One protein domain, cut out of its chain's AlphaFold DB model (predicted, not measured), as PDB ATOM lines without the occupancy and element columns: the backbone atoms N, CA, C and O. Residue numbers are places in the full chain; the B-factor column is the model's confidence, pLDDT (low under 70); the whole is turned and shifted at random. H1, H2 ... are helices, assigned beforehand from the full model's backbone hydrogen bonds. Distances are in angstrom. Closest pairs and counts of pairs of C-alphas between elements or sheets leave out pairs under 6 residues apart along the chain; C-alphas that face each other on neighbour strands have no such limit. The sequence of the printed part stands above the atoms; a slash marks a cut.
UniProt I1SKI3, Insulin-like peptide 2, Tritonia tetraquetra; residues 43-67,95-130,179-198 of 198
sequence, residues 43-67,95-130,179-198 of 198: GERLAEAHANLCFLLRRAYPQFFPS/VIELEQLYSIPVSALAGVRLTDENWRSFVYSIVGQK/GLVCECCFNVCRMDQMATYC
ATOM      1  N   GLY A  43     204.143 207.141 165.846       93.75
ATOM      2  CA  GLY A  43     204.543 208.493 165.449       93.75
ATOM      3  C   GLY A  43     206.049 208.665 165.228       93.75
ATOM      4  O   GLY A  43     206.714 207.791 164.672       93.75
ATOM      5  N   GLU A  44     206.580 209.812 165.655       95.38
ATOM      6  CA  GLU A  44     207.980 210.202 165.434       95.38
ATOM      7  C   GLU A  44     208.969 209.218 166.071       95.38
ATOM      8  O   GLU A  44     209.954 208.846 165.442       95.38
ATOM      9  N   ARG A  45     208.651 208.696 167.262       95.88
ATOM     10  CA  ARG A  45     209.491 207.705 167.953       95.88
ATOM     11  C   ARG A  45     209.647 206.409 167.160       95.88
ATOM     12  O   ARG A  45     210.741 205.850 167.121       95.88
ATOM     13  N   LEU A  46     208.572 205.938 166.521       96.00
ATOM     14  CA  LEU A  46     208.627 204.764 165.645       96.00
ATOM     15  C   LEU A  46     209.486 205.047 164.409       96.00
ATOM     16  O   LEU A  46     210.318 204.222 164.039       96.00
ATOM     17  N   ALA A  47     209.301 206.213 163.788       95.69
ATOM     18  CA  ALA A  47     210.080 206.616 162.623       95.69
ATOM     19  C   ALA A  47     211.579 206.736 162.949       95.69
ATOM     20  O   ALA A  47     212.411 206.278 162.167       95.69
ATOM     21  N   GLU A  48     211.927 207.293 164.110       96.69
ATOM     22  CA  GLU A  48     213.308 207.418 164.581       96.69
ATOM     23  C   GLU A  48     213.920 206.048 164.898       96.69
ATOM     24  O   GLU A  48     214.996 205.724 164.393       96.69
ATOM     25  N   ALA A  49     213.207 205.185 165.629       96.50
ATOM     26  CA  ALA A  49     213.663 203.822 165.904       96.50
ATOM     27  C   ALA A  49     213.902 203.016 164.620       96.50
ATOM     28  O   ALA A  49     214.921 202.330 164.496       96.50
ATOM     29  N   HIS A  50     212.985 203.121 163.654       96.44
ATOM     30  CA  HIS A  50     213.103 202.477 162.348       96.44
ATOM     31  C   HIS A  50     214.304 203.014 161.569       96.44
ATOM     32  O   HIS A  50     215.147 202.227 161.136       96.44
ATOM     33  N   ALA A  51     214.451 204.336 161.461       96.25
ATOM     34  CA  ALA A  51     215.580 204.960 160.778       96.25
ATOM     35  C   ALA A  51     216.927 204.525 161.380       96.25
ATOM     36  O   ALA A  51     217.843 204.152 160.642       96.25
ATOM     37  N   ASN A  52     217.025 204.502 162.709       96.69
ATOM     38  CA  ASN A  52     218.217 204.078 163.436       96.69
ATOM     39  C   ASN A  52     218.522 202.589 163.249       96.69
ATOM     40  O   ASN A  52     219.674 202.226 163.005       96.69
ATOM     41  N   LEU A  53     217.510 201.717 163.293       95.94
ATOM     42  CA  LEU A  53     217.699 200.295 163.004       95.94
ATOM     43  C   LEU A  53     218.204 200.086 161.574       95.94
ATOM     44  O   LEU A  53     219.192 199.380 161.365       95.94
ATOM     45  N   CYS A  54     217.572 200.718 160.585       95.81
ATOM     46  CA  CYS A  54     217.984 200.577 159.192       95.81
ATOM     47  C   CYS A  54     219.387 201.136 158.954       95.81
ATOM     48  O   CYS A  54     220.158 200.561 158.186       95.81
ATOM     49  N   PHE A  55     219.751 202.221 159.637       95.38
ATOM     50  CA  PHE A  55     221.108 202.750 159.630       95.38
ATOM     51  C   PHE A  55     222.121 201.712 160.145       95.38
ATOM     52  O   PHE A  55     223.099 201.413 159.453       95.38
ATOM     53  N   LEU A  56     221.858 201.098 161.305       94.44
ATOM     54  CA  LEU A  56     222.733 200.075 161.884       94.44
ATOM     55  C   LEU A  56     222.832 198.828 160.998       94.44
ATOM     56  O   LEU A  56     223.933 198.329 160.766       94.44
ATOM     57  N   LEU A  57     221.711 198.351 160.448       93.94
ATOM     58  CA  LEU A  57     221.684 197.192 159.553       93.94
ATOM     59  C   LEU A  57     222.469 197.447 158.267       93.94
ATOM     60  O   LEU A  57     223.255 196.598 157.858       93.94
ATOM     61  N   ARG A  58     222.338 198.625 157.649       93.25
ATOM     62  CA  ARG A  58     223.117 198.987 156.451       93.25
ATOM     63  C   ARG A  58     224.612 199.086 156.737       93.25
ATOM     64  O   ARG A  58     225.416 198.733 155.877       93.25
ATOM     65  N   ARG A  59     224.993 199.555 157.929       92.00
ATOM     66  CA  ARG A  59     226.400 199.662 158.344       92.00
ATOM     67  C   ARG A  59     227.015 198.306 158.683       92.00
ATOM     68  O   ARG A  59     228.138 198.045 158.261       92.00
ATOM     69  N   ALA A  60     226.296 197.449 159.403       90.19
ATOM     70  CA  ALA A  60     226.784 196.131 159.808       90.19
ATOM     71  C   ALA A  60     226.676 195.080 158.684       90.19
ATOM     72  O   ALA A  60     227.501 194.172 158.603       90.19
ATOM     73  N   TYR A  61     225.684 195.217 157.797       90.69
ATOM     74  CA  TYR A  61     225.309 194.226 156.783       90.69
ATOM     75  C   TYR A  61     225.030 194.851 155.400       90.69
ATOM     76  O   TYR A  61     223.966 194.615 154.812       90.69
ATOM     77  N   PRO A  62     225.977 195.615 154.823       90.12
ATOM     78  CA  PRO A  62     225.773 196.329 153.556       90.12
ATOM     79  C   PRO A  62     225.433 195.412 152.369       90.12
ATOM     80  O   PRO A  62     224.797 195.847 151.412       90.12
ATOM     81  N   GLN A  63     225.832 194.139 152.423       86.75
ATOM     82  CA  GLN A  63     225.523 193.126 151.411       86.75
ATOM     83  C   GLN A  63     224.047 192.706 151.392       86.75
ATOM     84  O   GLN A  63     223.555 192.269 150.354       86.75
ATOM     85  N   PHE A  64     223.346 192.824 152.523       88.75
ATOM     86  CA  PHE A  64     221.929 192.469 152.649       88.75
ATOM     87  C   PHE A  64     221.026 193.702 152.591       88.75
ATOM     88  O   PHE A  64     219.921 193.624 152.061       88.75
ATOM     89  N   PHE A  65     221.530 194.839 153.074       89.31
ATOM     90  CA  PHE A  65     220.839 196.122 153.083       89.31
ATOM     91  C   PHE A  65     221.658 197.128 152.271       89.31
ATOM     92  O   PHE A  65     222.383 197.951 152.843       89.31
ATOM     93  N   PRO A  66     221.604 197.065 150.929       85.62
ATOM     94  CA  PRO A  66     222.279 198.056 150.117       85.62
ATOM     95  C   PRO A  66     221.682 199.421 150.446       85.62
ATOM     96  O   PRO A  66     220.464 199.590 150.499       85.62
ATOM     97  N   SER A  67     222.546 200.414 150.652       82.94
ATOM     98  CA  SER A  67     222.090 201.797 150.684       82.94
ATOM     99  C   SER A  67     221.458 202.062 149.330       82.94
ATOM    100  O   SER A  67     222.174 202.160 148.330       82.94
ATOM    101  N   VAL A  95     232.665 192.594 163.187       70.31
ATOM    102  CA  VAL A  95     231.321 192.099 162.865       70.31
ATOM    103  C   VAL A  95     230.528 192.003 164.163       70.31
ATOM    104  O   VAL A  95     230.654 191.034 164.906       70.31
ATOM    105  N   ILE A  96     229.712 193.020 164.437       79.38
ATOM    106  CA  ILE A  96     228.668 192.931 165.463       79.38
ATOM    107  C   ILE A  96     227.734 191.797 165.060       79.38
ATOM    108  O   ILE A  96     227.134 191.841 163.983       79.38
ATOM    109  N   GLU A  97     227.610 190.782 165.911       86.50
ATOM    110  CA  GLU A  97     226.716 189.659 165.655       86.50
ATOM    111  C   GLU A  97     225.276 190.158 165.517       86.50
ATOM    112  O   GLU A  97     224.798 190.977 166.303       86.50
ATOM    113  N   LEU A  98     224.572 189.667 164.496       85.81
ATOM    114  CA  LEU A  98     223.216 190.101 164.156       85.81
ATOM    115  C   LEU A  98     222.259 189.948 165.350       85.81
ATOM    116  O   LEU A  98     221.373 190.768 165.566       85.81
ATOM    117  N   GLU A  99     222.495 188.917 166.155       86.94
ATOM    118  CA  GLU A  99     221.764 188.630 167.382       86.94
ATOM    119  C   GLU A  99     221.943 189.721 168.448       86.94
ATOM    120  O   GLU A  99     220.974 190.121 169.091       86.94
ATOM    121  N   GLN A 100     223.146 190.291 168.576       89.88
ATOM    122  CA  GLN A 100     223.403 191.397 169.501       89.88
ATOM    123  C   GLN A 100     222.649 192.655 169.069       89.88
ATOM    124  O   GLN A 100     222.043 193.320 169.911       89.88
ATOM    125  N   LEU A 101     222.621 192.938 167.764       91.75
ATOM    126  CA  LEU A 101     221.901 194.081 167.206       91.75
ATOM    127  C   LEU A 101     220.384 193.968 167.429       91.75
ATOM    128  O   LEU A 101     219.745 194.942 167.822       91.75
ATOM    129  N   TYR A 102     219.813 192.774 167.248       91.06
ATOM    130  CA  TYR A 102     218.392 192.520 167.514       91.06
ATOM    131  C   TYR A 102     218.033 192.456 168.998       91.06
ATOM    132  O   TYR A 102     216.856 192.516 169.346       91.06
ATOM    133  N   SER A 103     219.030 192.372 169.877       91.19
ATOM    134  CA  SER A 103     218.822 192.420 171.323       91.19
ATOM    135  C   SER A 103     218.675 193.845 171.876       91.19
ATOM    136  O   SER A 103     218.387 193.998 173.067       91.19
ATOM    137  N   ILE A 104     218.891 194.872 171.042       92.31
ATOM    138  CA  ILE A 104     218.697 196.279 171.401       92.31
ATOM    139  C   ILE A 104     217.187 196.556 171.469       92.31
ATOM    140  O   ILE A 104     216.488 196.323 170.481       92.31
ATOM    141  N   PRO A 105     216.656 197.061 172.596       92.12
ATOM    142  CA  PRO A 105     215.238 197.375 172.689       92.12
ATOM    143  C   PRO A 105     214.882 198.532 171.746       92.12
ATOM    144  O   PRO A 105     215.588 199.541 171.690       92.12
ATOM    145  N   VAL A 106     213.750 198.411 171.043       92.62
ATOM    146  CA  VAL A 106     213.251 199.425 170.090       92.62
ATOM    147  C   VAL A 106     213.151 200.809 170.755       92.62
ATOM    148  O   VAL A 106     213.462 201.826 170.139       92.62
ATOM    149  N   SER A 107     212.804 200.857 172.044       92.00
ATOM    150  CA  SER A 107     212.693 202.096 172.818       92.00
ATOM    151  C   SER A 107     214.019 202.843 172.979       92.00
ATOM    152  O   SER A 107     214.010 204.073 172.985       92.00
ATOM    153  N   ALA A 108     215.148 202.130 173.066       94.25
ATOM    154  CA  ALA A 108     216.475 202.742 173.112       94.25
ATOM    155  C   ALA A 108     216.871 203.325 171.750       94.25
ATOM    156  O   ALA A 108     217.511 204.371 171.693       94.25
ATOM    157  N   LEU A 109     216.446 202.689 170.653       95.06
ATOM    158  CA  LEU A 109     216.647 203.225 169.306       95.06
ATOM    159  C   LEU A 109     215.779 204.450 169.034       95.06
ATOM    160  O   LEU A 109     216.205 205.328 168.300       95.06
ATOM    161  N   ALA A 110     214.593 204.541 169.632       94.94
ATOM    162  CA  ALA A 110     213.724 205.706 169.486       94.94
ATOM    163  C   ALA A 110     214.254 206.973 170.185       94.94
ATOM    164  O   ALA A 110     213.706 208.043 169.969       94.94
ATOM    165  N   GLY A 111     215.224 206.852 171.098       93.00
ATOM    166  CA  GLY A 111     215.678 207.956 171.954       93.00
ATOM    167  C   GLY A 111     217.043 208.537 171.592       93.00
ATOM    168  O   GLY A 111     217.548 209.385 172.325       93.00
ATOM    169  N   VAL A 112     217.676 208.059 170.519       95.44
ATOM    170  CA  VAL A 112     219.052 208.428 170.163       95.44
ATOM    171  C   VAL A 112     219.129 208.753 168.685       95.44
ATOM    172  O   VAL A 112     218.684 207.971 167.864       95.44
ATOM    173  N   ARG A 113     219.782 209.853 168.317       95.69
ATOM    174  CA  ARG A 113     220.094 210.133 166.912       95.69
ATOM    175  C   ARG A 113     221.404 209.469 166.525       95.69
ATOM    176  O   ARG A 113     222.467 209.901 166.974       95.69
ATOM    177  N   LEU A 114     221.335 208.431 165.696       95.88
ATOM    178  CA  LEU A 114     222.532 207.767 165.193       95.88
ATOM    179  C   LEU A 114     223.129 208.525 164.006       95.88
ATOM    180  O   LEU A 114     222.441 208.906 163.061       95.88
ATOM    181  N   THR A 115     224.437 208.719 164.062       95.56
ATOM    182  CA  THR A 115     225.269 209.306 163.016       95.56
ATOM    183  C   THR A 115     226.429 208.368 162.704       95.56
ATOM    184  O   THR A 115     226.721 207.423 163.441       95.56
ATOM    185  N   ASP A 116     227.138 208.649 161.611       93.44
ATOM    186  CA  ASP A 116     228.326 207.889 161.209       93.44
ATOM    187  C   ASP A 116     229.443 207.897 162.260       93.44
ATOM    188  O   ASP A 116     230.244 206.961 162.314       93.44
ATOM    189  N   GLU A 117     229.456 208.910 163.120       94.62
ATOM    190  CA  GLU A 117     230.483 209.122 164.137       94.62
ATOM    191  C   GLU A 117     230.137 208.437 165.466       94.62
ATOM    192  O   GLU A 117     231.027 207.921 166.142       94.62
ATOM    193  N   ASN A 118     228.854 208.381 165.847       95.56
ATOM    194  CA  ASN A 118     228.454 207.969 167.198       95.56
ATOM    195  C   ASN A 118     227.942 206.520 167.312       95.56
ATOM    196  O   ASN A 118     227.912 205.967 168.415       95.56
ATOM    197  N   TRP A 119     227.576 205.870 166.203       94.19
ATOM    198  CA  TRP A 119     226.842 204.601 166.260       94.19
ATOM    199  C   TRP A 119     227.617 203.466 166.926       94.19
ATOM    200  O   TRP A 119     227.028 202.633 167.612       94.19
ATOM    201  N   ARG A 120     228.946 203.447 166.775       91.44
ATOM    202  CA  ARG A 120     229.802 202.454 167.438       91.44
ATOM    203  C   ARG A 120     229.734 202.598 168.950       91.44
ATOM    204  O   ARG A 120     229.548 201.605 169.642       91.44
ATOM    205  N   SER A 121     229.860 203.830 169.447       92.88
ATOM    206  CA  SER A 121     229.795 204.118 170.882       92.88
ATOM    207  C   SER A 121     228.450 203.688 171.464       92.88
ATOM    208  O   SER A 121     228.433 203.010 172.486       92.88
ATOM    209  N   PHE A 122     227.352 203.968 170.754       93.69
ATOM    210  CA  PHE A 122     226.013 203.530 171.144       93.69
ATOM    211  C   PHE A 122     225.876 202.000 171.215       93.69
ATOM    212  O   PHE A 122     225.376 201.459 172.200       93.69
ATOM    213  N   VAL A 123     226.340 201.271 170.193       91.31
ATOM    214  CA  VAL A 123     226.271 199.800 170.215       91.31
ATOM    215  C   VAL A 123     227.111 199.244 171.367       91.31
ATOM    216  O   VAL A 123     226.638 198.381 172.106       91.31
ATOM    217  N   TYR A 124     228.324 199.763 171.575       90.00
ATOM    218  CA  TYR A 124     229.181 199.324 172.675       90.00
ATOM    219  C   TYR A 124     228.612 199.666 174.053       90.00
ATOM    220  O   TYR A 124     228.754 198.850 174.959       90.00
ATOM    221  N   SER A 125     227.941 200.808 174.228       91.94
ATOM    222  CA  SER A 125     227.330 201.155 175.515       91.94
ATOM    223  C   SER A 125     226.190 200.202 175.865       91.94
ATOM    224  O   SER A 125     226.120 199.732 176.995       91.94
ATOM    225  N   ILE A 126     225.344 199.841 174.896       89.12
ATOM    226  CA  ILE A 126     224.221 198.923 175.139       89.12
ATOM    227  C   ILE A 126     224.704 197.485 175.345       89.12
ATOM    228  O   ILE A 126     224.285 196.812 176.289       89.12
ATOM    229  N   VAL A 127     225.599 196.998 174.482       85.25
ATOM    230  CA  VAL A 127     226.112 195.623 174.576       85.25
ATOM    231  C   VAL A 127     227.021 195.460 175.801       85.25
ATOM    232  O   VAL A 127     226.972 194.429 176.474       85.25
ATOM    233  N   GLY A 128     227.814 196.480 176.132       81.62
ATOM    234  CA  GLY A 128     228.706 196.488 177.292       81.62
ATOM    235  C   GLY A 128     227.963 196.491 178.628       81.62
ATOM    236  O   GLY A 128     228.388 195.814 179.567       81.62
ATOM    237  N   GLN A 129     226.813 197.167 178.709       77.94
ATOM    238  CA  GLN A 129     226.011 197.214 179.934       77.94
ATOM    239  C   GLN A 129     225.446 195.835 180.310       77.94
ATOM    240  O   GLN A 129     225.425 195.488 181.488       77.94
ATOM    241  N   LYS A 130     225.099 194.990 179.325       68.50
ATOM    242  CA  LYS A 130     224.636 193.610 179.572       68.50
ATOM    243  C   LYS A 130     225.692 192.698 180.197       68.50
ATOM    244  O   LYS A 130     225.329 191.751 180.881       68.50
ATOM    245  N   GLY A 179     200.949 198.165 157.264       88.94
ATOM    246  CA  GLY A 179     202.117 199.046 157.291       88.94
ATOM    247  C   GLY A 179     202.900 198.885 158.596       88.94
ATOM    248  O   GLY A 179     202.342 198.458 159.603       88.94
ATOM    249  N   LEU A 180     204.161 199.326 158.616       92.06
ATOM    250  CA  LEU A 180     204.990 199.341 159.833       92.06
ATOM    251  C   LEU A 180     204.245 199.929 161.052       92.06
ATOM    252  O   LEU A 180     204.430 199.488 162.182       92.06
ATOM    253  N   VAL A 181     203.362 200.904 160.818       92.94
ATOM    254  CA  VAL A 181     202.494 201.486 161.850       92.94
ATOM    255  C   VAL A 181     201.517 200.455 162.424       92.94
ATOM    256  O   VAL A 181     201.434 200.323 163.635       92.94
ATOM    257  N   CYS A 182     200.805 199.693 161.598       90.62
ATOM    258  CA  CYS A 182     199.892 198.639 162.054       90.62
ATOM    259  C   CYS A 182     200.608 197.598 162.925       90.62
ATOM    260  O   CYS A 182     200.113 197.202 163.981       90.62
ATOM    261  N   GLU A 183     201.807 197.193 162.504       90.75
ATOM    262  CA  GLU A 183     202.579 196.163 163.199       90.75
ATOM    263  C   GLU A 183     203.251 196.672 164.481       90.75
ATOM    264  O   GLU A 183     203.402 195.891 165.415       90.75
ATOM    265  N   CYS A 184     203.636 197.952 164.558       93.31
ATOM    266  CA  CYS A 184     204.432 198.465 165.680       93.31
ATOM    267  C   CYS A 184     203.739 199.490 166.578       93.31
ATOM    268  O   CYS A 184     204.170 199.662 167.717       93.31
ATOM    269  N   CYS A 185     202.672 200.142 166.117       93.50
ATOM    270  CA  CYS A 185     201.885 201.075 166.927       93.50
ATOM    271  C   CYS A 185     200.702 200.380 167.612       93.50
ATOM    272  O   CYS A 185     200.434 200.621 168.786       93.50
ATOM    273  N   PHE A 186     200.014 199.489 166.897       92.12
ATOM    274  CA  PHE A 186     198.832 198.783 167.408       92.12
ATOM    275  C   PHE A 186     199.146 197.389 167.959       92.12
ATOM    276  O   PHE A 186     198.255 196.696 168.435       92.12
ATOM    277  N   ASN A 187     200.412 196.973 167.891       89.69
ATOM    278  CA  ASN A 187     200.897 195.721 168.450       89.69
ATOM    279  C   ASN A 187     202.311 195.907 169.022       89.69
ATOM    280  O   ASN A 187     203.027 196.851 168.676       89.69
ATOM    281  N   VAL A 188     202.738 194.963 169.863       89.69
ATOM    282  CA  VAL A 188     204.124 194.879 170.336       89.69
ATOM    283  C   VAL A 188     205.023 194.402 169.201       89.69
ATOM    284  O   VAL A 188     204.978 193.241 168.793       89.69
ATOM    285  N   CYS A 189     205.862 195.306 168.711       89.38
ATOM    286  CA  CYS A 189     206.726 195.052 167.569       89.38
ATOM    287  C   CYS A 189     208.120 194.609 167.979       89.38
ATOM    288  O   CYS A 189     208.772 195.181 168.859       89.38
ATOM    289  N   ARG A 190     208.574 193.548 167.317       91.38
ATOM    290  CA  ARG A 190     209.903 192.986 167.510       91.38
ATOM    291  C   ARG A 190     210.874 193.551 166.477       91.38
ATOM    292  O   ARG A 190     210.503 193.944 165.371       91.38
ATOM    293  N   MET A 191     212.152 193.561 166.835       92.31
ATOM    294  CA  MET A 191     213.210 194.111 165.986       92.31
ATOM    295  C   MET A 191     213.347 193.396 164.633       92.31
ATOM    296  O   MET A 191     213.657 194.031 163.628       92.31
ATOM    297  N   ASP A 192     213.097 192.087 164.594       91.38
ATOM    298  CA  ASP A 192     213.093 191.277 163.374       91.38
ATOM    299  C   ASP A 192     211.961 191.671 162.420       91.38
ATOM    300  O   ASP A 192     212.187 191.733 161.214       91.38
ATOM    301  N   GLN A 193     210.777 192.004 162.945       91.44
ATOM    302  CA  GLN A 193     209.660 192.522 162.148       91.44
ATOM    303  C   GLN A 193     210.000 193.898 161.568       91.44
ATOM    304  O   GLN A 193     209.906 194.098 160.357       91.44
ATOM    305  N   MET A 194     210.502 194.818 162.399       93.75
ATOM    306  CA  MET A 194     210.875 196.169 161.963       93.75
ATOM    307  C   MET A 194     211.984 196.161 160.895       93.75
ATOM    308  O   MET A 194     211.944 196.950 159.950       93.75
ATOM    309  N   ALA A 195     212.937 195.228 160.984       93.69
ATOM    310  CA  ALA A 195     214.013 195.065 160.005       93.69
ATOM    311  C   ALA A 195     213.531 194.670 158.601       93.69
ATOM    312  O   ALA A 195     214.235 194.917 157.620       93.69
ATOM    313  N   THR A 196     212.333 194.087 158.475       92.31
ATOM    314  CA  THR A 196     211.759 193.760 157.159       92.31
ATOM    315  C   THR A 196     211.421 195.002 156.325       92.31
ATOM    316  O   THR A 196     211.272 194.888 155.108       92.31
ATOM    317  N   TYR A 197     211.379 196.185 156.950       92.75
ATOM    318  CA  TYR A 197     211.030 197.463 156.327       92.75
ATOM    319  C   TYR A 197     212.244 198.354 155.958       92.75
ATOM    320  O   TYR A 197     212.042 199.545 155.720       92.75
ATOM    321  N   CYS A 198     213.491 197.850 155.956       91.50
ATOM    322  CA  CYS A 198     214.722 198.676 155.864       91.50
ATOM    323  C   CYS A 198     215.363 198.937 154.471       91.50
ATOM    324  O   CYS A 198     215.464 198.010 153.651       91.50
TER     325      CYS A 198
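Overview. This is residues 43 to 67, 95 to 130 and 179 to 198 of the 198 residues of the protein "Insulin-like peptide 2" of Tritonia tetraquetra (UniProt I1SKI3). One long helix, H1, runs as a spine through the domain, with the short helices H3 and H6 packed on it, and the short helices H2 and H5 and the longer H4 set around this group with few contacts. H5 lies by the first part of H1, while H4 stands about perpendicular to H1 by its later part, and H2 lies between H4 and H6. The printed part has 81 residues in three pieces, with six named helices, H1 to H6 in chain order, and no named strand; the class is all helix. The whole is compact, with a radius of gyration of the C-alphas of 12.1 A, and rounded, with spans of 32 by 28 by 21 A.

Along the chain. H1, residues 43 to 60, is the longest helix, 26.1 A from C-alpha 43 at (204.543, 208.493, 165.449) to C-alpha 60 at (226.784, 196.131, 159.808). H3 is residues 106 to 109, and H6 is residues 191 to 195, ending with C-alpha 195 at (214.013, 195.065, 160.005). H4, residues 119 to 130, measures 17.4 A. H2 is residues 98 to 102, and H5 is residues 180 to 184.

Arrangement. H1 touches H3 with residues 48 to 53 alone; their closest C-alphas, of Ala 49 and Leu 109, are 4.6 A apart. H1 touches H6 with residues 50 to 57 alone, the closest C-alphas being those of His 50 and Met 194, 6.7 A apart. H1 and H5 are close but not clearly touching, with the C-alphas of Leu 46 and Cys 184 closest at 7.6 A. H1 and H4 are also close but not clearly touching, closest at the C-alphas of Leu 56 and Trp 119, 7.5 A, and about perpendicular at 83 degrees. H1 and H2 are near each other, with 8 pairs of C-alphas within 10 A. H2 is close to but not clearly touching H6, with the C-alphas of Tyr 102 and Met 191 closest at 5.6 A. H2 and H4 are close but not clearly touching, the C-alphas of Gln 100 and Val 127 being closest at 7.1 A. Among the pairs that stay apart are H3 and H5, and H4 and H6. Every O i to N i+4 pair is within hydrogen-bond range in H1, H2, H5 and H6; H4 has 7 of 8, and H3 is too short for such a pair.

Size, cuts and confidence. The C-alphas of Val 95 and Phe 186 are the two farthest apart, at 33.5 A. Residues 68 to 94 are not printed, and C-alphas 67 and 95 are 18.1 A apart across that cut. Residues 131 to 178 are not printed either, with 32.1 A between C-alphas 130 and 179. Of the links that are printed whole, H2 to H3 is tight, and H3 to H4 and H5 to H6 are short. The mean pLDDT of the printed part is 91.2, and residue 130 is under 70.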